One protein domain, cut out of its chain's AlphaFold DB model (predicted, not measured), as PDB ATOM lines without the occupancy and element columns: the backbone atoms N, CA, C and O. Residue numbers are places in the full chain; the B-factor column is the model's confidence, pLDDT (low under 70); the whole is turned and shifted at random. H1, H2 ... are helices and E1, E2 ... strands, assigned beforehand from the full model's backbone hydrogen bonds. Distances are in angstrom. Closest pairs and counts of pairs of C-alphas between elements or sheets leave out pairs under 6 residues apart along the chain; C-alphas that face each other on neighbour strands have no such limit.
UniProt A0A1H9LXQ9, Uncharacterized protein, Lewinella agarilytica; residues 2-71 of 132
ATOM      1  N   PHE A   2     -72.024 -20.223 -47.765       85.31
ATOM      2  CA  PHE A   2     -71.906 -18.767 -47.984       85.31
ATOM      3  C   PHE A   2     -71.772 -17.931 -46.702       85.31
ATOM      4  O   PHE A   2     -70.918 -17.055 -46.644       85.31
ATOM      5  N   LEU A   3     -72.543 -18.240 -45.653       85.56
ATOM      6  CA  LEU A   3     -72.456 -17.531 -44.369       85.56
ATOM      7  C   LEU A   3     -71.063 -17.657 -43.716       85.56
ATOM      8  O   LEU A   3     -70.537 -16.684 -43.192       85.56
ATOM      9  N   PHE A   4     -70.441 -18.838 -43.801       88.44
ATOM     10  CA  PHE A   4     -69.095 -19.084 -43.268       88.44
ATOM     11  C   PHE A   4     -68.018 -18.353 -44.072       88.44
ATOM     12  O   PHE A   4     -67.094 -17.797 -43.488       88.44
ATOM     13  N   ILE A   5     -68.161 -18.304 -45.399       90.56
ATOM     14  CA  ILE A   5     -67.254 -17.549 -46.275       90.56
ATOM     15  C   ILE A   5     -67.365 -16.047 -45.984       90.56
ATOM     16  O   ILE A   5     -66.348 -15.366 -45.869       90.56
ATOM     17  N   LEU A   6     -68.586 -15.536 -45.810       89.06
ATOM     18  CA  LEU A   6     -68.822 -14.136 -45.470       89.06
ATOM     19  C   LEU A   6     -68.233 -13.789 -44.095       89.06
ATOM     20  O   LEU A   6     -67.555 -12.776 -43.960       89.06
ATOM     21  N   LEU A   7     -68.423 -14.653 -43.093       90.06
ATOM     22  CA  LEU A   7     -67.853 -14.471 -41.758       90.06
ATOM     23  C   LEU A   7     -66.315 -14.483 -41.790       90.06
ATOM     24  O   LEU A   7     -65.685 -13.618 -41.188       90.06
ATOM     25  N   TYR A   8     -65.712 -15.404 -42.550       90.50
ATOM     26  CA  TYR A   8     -64.263 -15.447 -42.763       90.50
ATOM     27  C   TYR A   8     -63.745 -14.162 -43.423       90.50
ATOM     28  O   TYR A   8     -62.753 -13.600 -42.968       90.50
ATOM     29  N   LEU A   9     -64.437 -13.654 -44.447       88.06
ATOM     30  CA  LEU A   9     -64.078 -12.396 -45.108       88.06
ATOM     31  C   LEU A   9     -64.188 -11.192 -44.171       88.06
ATOM     32  O   LEU A   9     -63.296 -10.349 -44.175       88.06
ATOM     33  N   VAL A  10     -65.236 -11.114 -43.347       86.62
ATOM     34  CA  VAL A  10     -65.393 -10.029 -42.368       86.62
ATOM     35  C   VAL A  10     -64.256 -10.061 -41.349       86.62
ATOM     36  O   VAL A  10     -63.625  -9.033 -41.129       86.62
ATOM     37  N   VAL A  11     -63.937 -11.234 -40.788       82.75
ATOM     38  CA  VAL A  11     -62.804 -11.404 -39.861       82.75
ATOM     39  C   VAL A  11     -61.475 -11.052 -40.535       82.75
ATOM     40  O   VAL A  11     -60.630 -10.377 -39.954       82.75
ATOM     41  N   TYR A  12     -61.286 -11.464 -41.786       81.50
ATOM     42  CA  TYR A  12     -60.082 -11.142 -42.540       81.50
ATOM     43  C   TYR A  12     -59.935  -9.628 -42.755       81.50
ATOM     44  O   TYR A  12     -58.871  -9.064 -42.501       81.50
ATOM     45  N   VAL A  13     -61.008  -8.944 -43.164       81.69
ATOM     46  CA  VAL A  13     -61.006  -7.488 -43.364       81.69
ATOM     47  C   VAL A  13     -60.773  -6.752 -42.048       81.69
ATOM     48  O   VAL A  13     -59.958  -5.832 -42.021       81.69
ATOM     49  N   THR A  14     -61.409  -7.165 -40.948       77.88
ATOM     50  CA  THR A  14     -61.206  -6.511 -39.647       77.88
ATOM     51  C   THR A  14     -59.758  -6.635 -39.175       77.88
ATOM     52  O   THR A  14     -59.171  -5.622 -38.790       77.88
ATOM     53  N   ILE A  15     -59.135  -7.813 -39.312       71.75
ATOM     54  CA  ILE A  15     -57.704  -8.022 -39.028       71.75
ATOM     55  C   ILE A  15     -56.829  -7.106 -39.896       71.75
ATOM     56  O   ILE A  15     -55.879  -6.502 -39.399       71.75
ATOM     57  N   LEU A  16     -57.151  -6.962 -41.185       71.25
ATOM     58  CA  LEU A  16     -56.394  -6.096 -42.094       71.25
ATOM     59  C   LEU A  16     -56.530  -4.605 -41.766       71.25
ATOM     60  O   LEU A  16     -55.577  -3.852 -41.973       71.25
ATOM     61  N   THR A  17     -57.686  -4.181 -41.258       79.00
ATOM     62  CA  THR A  17     -57.919  -2.798 -40.814       79.00
ATOM     63  C   THR A  17     -57.372  -2.514 -39.417       79.00
ATOM     64  O   THR A  17     -57.258  -1.348 -39.032       79.00
ATOM     65  N   TRP A  18     -57.004  -3.553 -38.660       84.00
ATOM     66  CA  TRP A  18     -56.435  -3.384 -37.333       84.00
ATOM     67  C   TRP A  18     -55.059  -2.728 -37.434       84.00
ATOM     68  O   TRP A  18     -54.182  -3.138 -38.201       84.00
ATOM     69  N   THR A  19     -54.876  -1.687 -36.629       91.44
ATOM     70  CA  THR A  19     -53.601  -0.992 -36.498       91.44
ATOM     71  C   THR A  19     -52.994  -1.221 -35.126       91.44
ATOM     72  O   THR A  19     -53.672  -0.995 -34.129       91.44
ATOM     73  N   PHE A  20     -51.714  -1.558 -35.081       93.12
ATOM     74  CA  PHE A  20     -50.950  -1.792 -33.864       93.12
ATOM     75  C   PHE A  20     -49.935  -0.677 -33.644       93.12
ATOM     76  O   PHE A  20     -49.307  -0.164 -34.570       93.12
ATOM     77  N   THR A  21     -49.749  -0.289 -32.397       96.06
ATOM     78  CA  THR A  21     -48.711   0.625 -31.945       96.06
ATOM     79  C   THR A  21     -47.436  -0.143 -31.612       96.06
ATOM     80  O   THR A  21     -47.436  -1.337 -31.332       96.06
ATOM     81  N   LYS A  22     -46.307   0.569 -31.559       95.62
ATOM     82  CA  LYS A  22     -45.021  -0.012 -31.129       95.62
ATOM     83  C   LYS A  22     -45.062  -0.588 -29.713       95.62
ATOM     84  O   LYS A  22     -44.248  -1.443 -29.397       95.62
ATOM     85  N   ALA A  23     -45.914  -0.029 -28.852       95.56
ATOM     86  CA  ALA A  23     -46.050  -0.474 -27.471       95.56
ATOM     87  C   ALA A  23     -46.775  -1.820 -27.416       95.56
ATOM     88  O   ALA A  23     -46.250  -2.738 -26.802       95.56
ATOM     89  N   GLU A  24     -47.890  -1.944 -28.138       94.88
ATOM     90  CA  GLU A  24     -48.641  -3.200 -28.258       94.88
ATOM     91  C   GLU A  24     -47.761  -4.301 -28.856       94.88
ATOM     92  O   GLU A  24     -47.621  -5.352 -28.250       94.88
ATOM     93  N   ILE A  25     -47.050  -4.034 -29.962       94.81
ATOM     94  CA  ILE A  25     -46.141  -5.033 -30.553       94.81
ATOM     95  C   ILE A  25     -45.077  -5.471 -29.535       94.81
ATOM     96  O   ILE A  25     -44.810  -6.656 -29.398       94.81
ATOM     97  N   ALA A  26     -44.461  -4.535 -28.809       95.25
ATOM     98  CA  ALA A  26     -43.438  -4.880 -27.821       95.25
ATOM     99  C   ALA A  26     -44.017  -5.720 -26.667       95.25
ATOM    100  O   ALA A  26     -43.373  -6.670 -26.224       95.25
ATOM    101  N   GLN A  27     -45.241  -5.402 -26.237       94.38
ATOM    102  CA  GLN A  27     -45.970  -6.134 -25.206       94.38
ATOM    103  C   GLN A  27     -46.280  -7.575 -25.629       94.38
ATOM    104  O   GLN A  27     -46.060  -8.473 -24.823       94.38
ATOM    105  N   GLU A  28     -46.698  -7.810 -26.877       93.25
ATOM    106  CA  GLU A  28     -46.938  -9.167 -27.405       93.25
ATOM    107  C   GLU A  28     -45.682 -10.050 -27.334       93.25
ATOM    108  O   GLU A  28     -45.747 -11.229 -26.998       93.25
ATOM    109  N   TYR A  29     -44.503  -9.476 -27.590       94.44
ATOM    110  CA  TYR A  29     -43.228 -10.189 -27.443       94.44
ATOM    111  C   TYR A  29     -42.715 -10.254 -25.995       94.44
ATOM    112  O   TYR A  29     -41.689 -10.887 -25.744       94.44
ATOM    113  N   GLY A  30     -43.372  -9.582 -25.045       94.06
ATOM    114  CA  GLY A  30     -42.904  -9.470 -23.663       94.06
ATOM    115  C   GLY A  30     -41.616  -8.653 -23.509       94.06
ATOM    116  O   GLY A  30     -40.848  -8.886 -22.579       94.06
ATOM    117  N   VAL A  31     -41.343  -7.707 -24.416       95.38
ATOM    118  CA  VAL A  31     -40.118  -6.892 -24.404       95.38
ATOM    119  C   VAL A  31     -40.413  -5.398 -24.315       95.38
ATOM    120  O   VAL A  31     -41.522  -4.917 -24.534       95.38
ATOM    121  N   THR A  32     -39.379  -4.613 -24.017       95.38
ATOM    122  CA  THR A  32     -39.495  -3.152 -23.998       95.38
ATOM    123  C   THR A  32     -39.465  -2.560 -25.414       95.38
ATOM    124  O   THR A  32     -38.892  -3.128 -26.349       95.38
ATOM    125  N   ARG A  33     -40.016  -1.350 -25.590       95.44
ATOM    126  CA  ARG A  33     -39.948  -0.618 -26.873       95.44
ATOM    127  C   ARG A  33     -38.508  -0.385 -27.371       95.44
ATOM    128  O   ARG A  33     -38.303  -0.483 -28.582       95.44
ATOM    129  N   PRO A  34     -37.518  -0.052 -26.516       96.25
ATOM    130  CA  PRO A  34     -36.114  -0.005 -26.926       96.25
ATOM    131  C   PRO A  34     -35.579  -1.339 -27.455       96.25
ATOM    132  O   PRO A  34     -34.890  -1.335 -28.472       96.25
ATOM    133  N   THR A  35     -35.927  -2.465 -26.826       96.19
ATOM    134  CA  THR A  35     -35.531  -3.803 -27.297       96.19
ATOM    135  C   THR A  35     -36.115  -4.090 -28.675       96.19
ATOM    136  O   THR A  35     -35.362  -4.368 -29.607       96.19
ATOM    137  N   LEU A  36     -37.429  -3.894 -28.849       96.12
ATOM    138  CA  LEU A  36     -38.080  -4.057 -30.152       96.12
ATOM    139  C   LEU A  36     -37.437  -3.153 -31.216       96.12
ATOM    140  O   LEU A  36     -37.184  -3.587 -32.333       96.12
ATOM    141  N   ARG A  37     -37.103  -1.904 -30.870       95.81
ATOM    142  CA  ARG A  37     -36.402  -0.981 -31.779       95.81
ATOM    143  C   ARG A  37     -35.054  -1.542 -32.242       95.81
ATOM    144  O   ARG A  37     -34.737  -1.407 -33.422       95.81
ATOM    145  N   LYS A  38     -34.264  -2.140 -31.340       96.00
ATOM    146  CA  LYS A  38     -33.003  -2.802 -31.710       96.00
ATOM    147  C   LYS A  38     -33.270  -3.962 -32.673       96.00
ATOM    148  O   LYS A  38     -32.555  -4.084 -33.658       96.00
ATOM    149  N   TRP A  39     -34.318  -4.755 -32.438       95.69
ATOM    150  CA  TRP A  39     -34.671  -5.863 -33.331       95.69
ATOM    151  C   TRP A  39     -35.015  -5.399 -34.736       95.69
ATOM    152  O   TRP A  39     -34.488  -5.948 -35.694       95.69
ATOM    153  N   ILE A  40     -35.823  -4.347 -34.872       95.19
ATOM    154  CA  ILE A  40     -36.132  -3.797 -36.197       95.19
ATOM    155  C   ILE A  40     -34.865  -3.300 -36.889       95.19
ATOM    156  O   ILE A  40     -34.666  -3.567 -38.064       95.19
ATOM    157  N   ARG A  41     -33.982  -2.613 -36.156       94.81
ATOM    158  CA  ARG A  41     -32.735  -2.086 -36.720       94.81
ATOM    159  C   ARG A  41     -31.799  -3.179 -37.237       94.81
ATOM    160  O   ARG A  41     -31.103  -2.944 -38.217       94.81
ATOM    161  N   TYR A  42     -31.718  -4.304 -36.533       93.94
ATOM    162  CA  TYR A  42     -30.668  -5.298 -36.755       93.94
ATOM    163  C   TYR A  42     -31.139  -6.598 -37.406       93.94
ATOM    164  O   TYR A  42     -30.325  -7.286 -38.012       93.94
ATOM    165  N   PHE A  43     -32.416  -6.948 -37.268       91.62
ATOM    166  CA  PHE A  43     -32.949  -8.250 -37.682       91.62
ATOM    167  C   PHE A  43     -34.121  -8.146 -38.661       91.62
ATOM    168  O   PHE A  43     -34.522  -9.165 -39.214       91.62
ATOM    169  N   SER A  44     -34.669  -6.948 -38.900       88.81
ATOM    170  CA  SER A  44     -35.698  -6.763 -39.924       88.81
ATOM    171  C   SER A  44     -35.062  -6.329 -41.236       88.81
ATOM    172  O   SER A  44     -34.509  -5.238 -41.342       88.81
ATOM    173  N   SER A  45     -35.146  -7.195 -42.243       83.12
ATOM    174  CA  SER A  45     -34.646  -6.906 -43.590       83.12
ATOM    175  C   SER A  45     -35.693  -6.191 -44.442       83.12
ATOM    176  O   SER A  45     -35.365  -5.367 -45.293       83.12
ATOM    177  N   ARG A  46     -36.974  -6.496 -44.201       82.56
ATOM    178  CA  ARG A  46     -38.109  -5.979 -44.973       82.56
ATOM    179  C   ARG A  46     -38.607  -4.634 -44.469       82.56
ATOM    180  O   ARG A  46     -39.251  -3.904 -45.222       82.56
ATOM    181  N   THR A  47     -38.341  -4.309 -43.207       84.25
ATOM    182  CA  THR A  47     -38.819  -3.068 -42.599       84.25
ATOM    183  C   THR A  47     -37.691  -2.053 -42.518       84.25
ATOM    184  O   THR A  47     -36.804  -2.170 -41.676       84.25
ATOM    185  N   ASP A  48     -37.761  -1.005 -43.339       89.00
ATOM    186  CA  ASP A  48     -36.834   0.121 -43.228       89.00
ATOM    187  C   ASP A  48     -36.931   0.776 -41.840       89.00
ATOM    188  O   ASP A  48     -38.000   1.223 -41.401       89.00
ATOM    189  N   TYR A  49     -35.793   0.854 -41.151       91.56
ATOM    190  CA  TYR A  49     -35.726   1.331 -39.775       91.56
ATOM    191  C   TYR A  49     -36.128   2.806 -39.645       91.56
ATOM    192  O   TYR A  49     -36.848   3.162 -38.707       91.56
ATOM    193  N   GLU A  50     -35.721   3.676 -40.573       92.38
ATOM    194  CA  GLU A  50     -36.038   5.109 -40.494       92.38
ATOM    195  C   GLU A  50     -37.524   5.382 -40.761       92.38
ATOM    196  O   GLU A  50     -38.147   6.257 -40.144       92.38
ATOM    197  N   THR A  51     -38.141   4.594 -41.635       90.19
ATOM    198  CA  THR A  51     -39.590   4.583 -41.840       90.19
ATOM    199  C   THR A  51     -40.308   4.055 -40.601       90.19
ATOM    200  O   THR A  51     -41.232   4.707 -40.100       90.19
ATOM    201  N   TRP A  52     -39.850   2.937 -40.032       92.31
ATOM    202  CA  TRP A  52     -40.411   2.379 -38.800       92.31
ATOM    203  C   TRP A  52     -40.340   3.377 -37.647       92.31
ATOM    204  O   TRP A  52     -41.322   3.583 -36.932       92.31
ATOM    205  N   LYS A  53     -39.201   4.054 -37.471       92.06
ATOM    206  CA  LYS A  53     -38.952   5.029 -36.402       92.06
ATOM    207  C   LYS A  53     -39.952   6.183 -36.431       92.06
ATOM    208  O   LYS A  53     -40.470   6.529 -35.368       92.06
ATOM    209  N   ARG A  54     -40.284   6.704 -37.615       92.44
ATOM    210  CA  ARG A  54     -41.228   7.820 -37.799       92.44
ATOM    211  C   ARG A  54     -42.699   7.410 -37.664       92.44
ATOM    212  O   ARG A  54     -43.513   8.210 -37.211       92.44
ATOM    213  N   ARG A  55     -43.055   6.165 -37.999       91.25
ATOM    214  CA  ARG A  55     -44.450   5.688 -37.938       91.25
ATOM    215  C   ARG A  55     -44.975   5.543 -36.506       91.25
ATOM    216  O   ARG A  55     -44.263   5.109 -35.596       91.25
ATOM    217  N   ARG A  56     -46.257   5.876 -36.308       91.12
ATOM    218  CA  ARG A  56     -46.969   5.707 -35.025       91.12
ATOM    219  C   ARG A  56     -47.691   4.360 -34.924       91.12
ATOM    220  O   ARG A  56     -47.726   3.784 -33.838       91.12
ATOM    221  N   LYS A  57     -48.257   3.893 -36.037       93.56
ATOM    222  CA  LYS A  57     -49.101   2.701 -36.145       93.56
ATOM    223  C   LYS A  57     -48.670   1.837 -37.331       93.56
ATOM    224  O   LYS A  57     -48.138   2.374 -38.301       93.56
ATOM    225  N   PHE A  58     -48.934   0.540 -37.233       92.50
ATOM    226  CA  PHE A  58     -48.630  -0.488 -38.226       92.50
ATOM    227  C   PHE A  58     -49.893  -1.276 -38.535       92.50
ATOM    228  O   PHE A  58     -50.649  -1.606 -37.629       92.50
ATOM    229  N   SER A  59     -50.123  -1.570 -39.804       91.31
ATOM    230  CA  SER A  59     -51.199  -2.458 -40.237       91.31
ATOM    231  C   SER A  59     -50.925  -3.908 -39.831       91.31
ATOM    232  O   SER A  59     -49.769  -4.309 -39.662       91.31
ATOM    233  N   GLY A  60     -51.975  -4.728 -39.758       88.25
ATOM    234  CA  GLY A  60     -51.834  -6.167 -39.522       88.25
ATOM    235  C   GLY A  60     -50.882  -6.862 -40.506       88.25
ATOM    236  O   GLY A  60     -50.129  -7.742 -40.103       88.25
ATOM    237  N   LYS A  61     -50.822  -6.425 -41.776       87.81
ATOM    238  CA  LYS A  61     -49.878  -6.973 -42.774       87.81
ATOM    239  C   LYS A  61     -48.417  -6.703 -42.414       87.81
ATOM    240  O   LYS A  61     -47.574  -7.581 -42.567       87.81
ATOM    241  N   GLU A  62     -48.116  -5.494 -41.945       89.75
ATOM    242  CA  GLU A  62     -46.762  -5.132 -41.516       89.75
ATOM    243  C   GLU A  62     -46.367  -5.913 -40.265       89.75
ATOM    244  O   GLU A  62     -45.268  -6.459 -40.209       89.75
ATOM    245  N   VAL A  63     -47.279  -6.034 -39.295       91.56
ATOM    246  CA  VAL A  63     -47.047  -6.845 -38.092       91.56
ATOM    247  C   VAL A  63     -46.834  -8.313 -38.455       91.56
ATOM    248  O   VAL A  63     -45.905  -8.927 -37.945       91.56
ATOM    249  N   LEU A  64     -47.611  -8.861 -39.391       89.81
ATOM    250  CA  LEU A  64     -47.415 -10.223 -39.880       89.81
ATOM    251  C   LEU A  64     -46.032 -10.401 -40.523       89.81
ATOM    252  O   LEU A  64     -45.362 -11.393 -40.257       89.81
ATOM    253  N   SER A  65     -45.566  -9.424 -41.308       90.62
ATOM    254  CA  SER A  65     -44.203  -9.457 -41.855       90.62
ATOM    255  C   SER A  65     -43.143  -9.458 -40.752       90.62
ATOM    256  O   SER A  65     -42.159 -10.183 -40.872       90.62
ATOM    257  N   LEU A  66     -43.345  -8.687 -39.678       92.88
ATOM    258  CA  LEU A  66     -42.451  -8.703 -38.518       92.88
ATOM    259  C   LEU A  66     -42.458 -10.063 -37.821       92.88
ATOM    260  O   LEU A  66     -41.398 -10.553 -37.461       92.88
ATOM    261  N   ILE A  67     -43.622 -10.691 -37.668       92.44
ATOM    262  CA  ILE A  67     -43.754 -12.031 -37.081       92.44
ATOM    263  C   ILE A  67     -43.023 -13.081 -37.929       92.44
ATOM    264  O   ILE A  67     -42.359 -13.958 -37.384       92.44
ATOM    265  N   CYS A  68     -43.081 -12.988 -39.259       90.69
ATOM    266  CA  CYS A  68     -42.331 -13.896 -40.128       90.69
ATOM    267  C   CYS A  68     -40.806 -13.757 -39.974       90.69
ATOM    268  O   CYS A  68     -40.095 -14.740 -40.159       90.69
ATOM    269  N   GLU A  69     -40.294 -12.563 -39.654       91.62
ATOM    270  CA  GLU A  69     -38.854 -12.331 -39.460       91.62
ATOM    271  C   GLU A  69     -38.402 -12.652 -38.022       91.62
ATOM    272  O   GLU A  69     -37.422 -13.367 -37.804       91.62
ATOM    273  N   LEU A  70     -39.135 -12.149 -37.031       93.94
ATOM    274  CA  LEU A  70     -38.793 -12.227 -35.608       93.94
ATOM    275  C   LEU A  70     -39.280 -13.526 -34.947       93.94
ATOM    276  O   LEU A  70     -38.824 -13.876 -33.861       93.94
ATOM    277  N   GLY A  71     -40.164 -14.272 -35.604       93.38
ATOM    278  CA  GLY A  71     -40.823 -15.450 -35.053       93.38
ATOM    279  C   GLY A  71     -42.132 -15.112 -34.343       93.38
ATOM    280  O   GLY A  71     -42.461 -13.953 -34.095       93.38
TER     281      GLY A  71
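Overview. This is residues 2 to 71 of the 132 residues of an uncharacterized protein of Lewinella agarilytica (UniProt A0A1H9LXQ9). A small compact body of four short helices and one short pair of strands has a long helical arm: residues 2 to 13 of H1 stick out from it and make the length of the whole. From E1 the backbone goes round through H2, H3 and H4 and folds back as E2 beside E1, and H5 then runs from the strand pair to the far end of H3. The printed part has 70 residues with five named helices and two named strands, in the order H1, E1, H2, H3, H4, E2, H5; the sheet E1 - E2 is antiparallel, and the class is mostly helix. The whole is loose, with a radius of gyration of the C-alphas of 14.0 A, and spans 45 by 22 by 22 A.

Along the chain. H1, residues 2 to 17, begins at C-alpha 2 at (-71.906, -18.767, -47.984) and is 22.4 A long. E1 is residues 19 to 21, 6.9 A, and H2 is residues 22 to 28, 10.1 A. H3, residues 33 to 43, measures 15.0 A from C-alpha 33 at (-39.948, -0.618, -26.873). H4 is residues 49 to 54, 8.7 A, and E2 is residues 57 to 59, 6.9 A. H5, residues 60 to 70, is 14.9 A long and ends at C-alpha 70 at (-38.793, -12.227, -35.608).

Arrangement. H3 is the hub, touching three other helices. H2 and H3 touch about perpendicular, at 90 degrees, with the C-alphas of Ala 26 and Arg 33 closest at 5.6 A. H3 and H4 form a helical hairpin: they touch, closest at C-alphas Arg 41 and Tyr 49, 5.5 A, and run opposite ways at a shallow tilt of 33 degrees, only just short of steep. H3 and H5 only just touch, with 3 pairs of C-alphas within 8 A, the closest being Phe 43 and Leu 70 at 7.4 A; their tilt of 69.6 degrees is steep, only just. E1 and E2 are antiparallel at 142 degrees; N 20 and O 58, and N 58 and O 20, are each 2.8 A apart, within hydrogen-bond range. H1 and H5 touch only at their ends, H1 with residues 15 to 17 alone; the closest C-alphas are Leu 16 and Gly 60, 5.2 A. H1 is apart from H2, H3 and H4. In H1, H2, H3, H4 and H5 every O i to N i+4 pair is within hydrogen-bond range.

Size, cuts and confidence. The two C-alphas farthest apart, those of Phe 2 and Pro 34, are 45.6 A apart. Without residues 2 to 13, which stand free, the body of 58 residues spans 30 by 23 by 22 A. The printed part has no cut, and the six links between its elements are tight. The mean pLDDT of the printed part is 90.4, and no printed residue of this model is under 70.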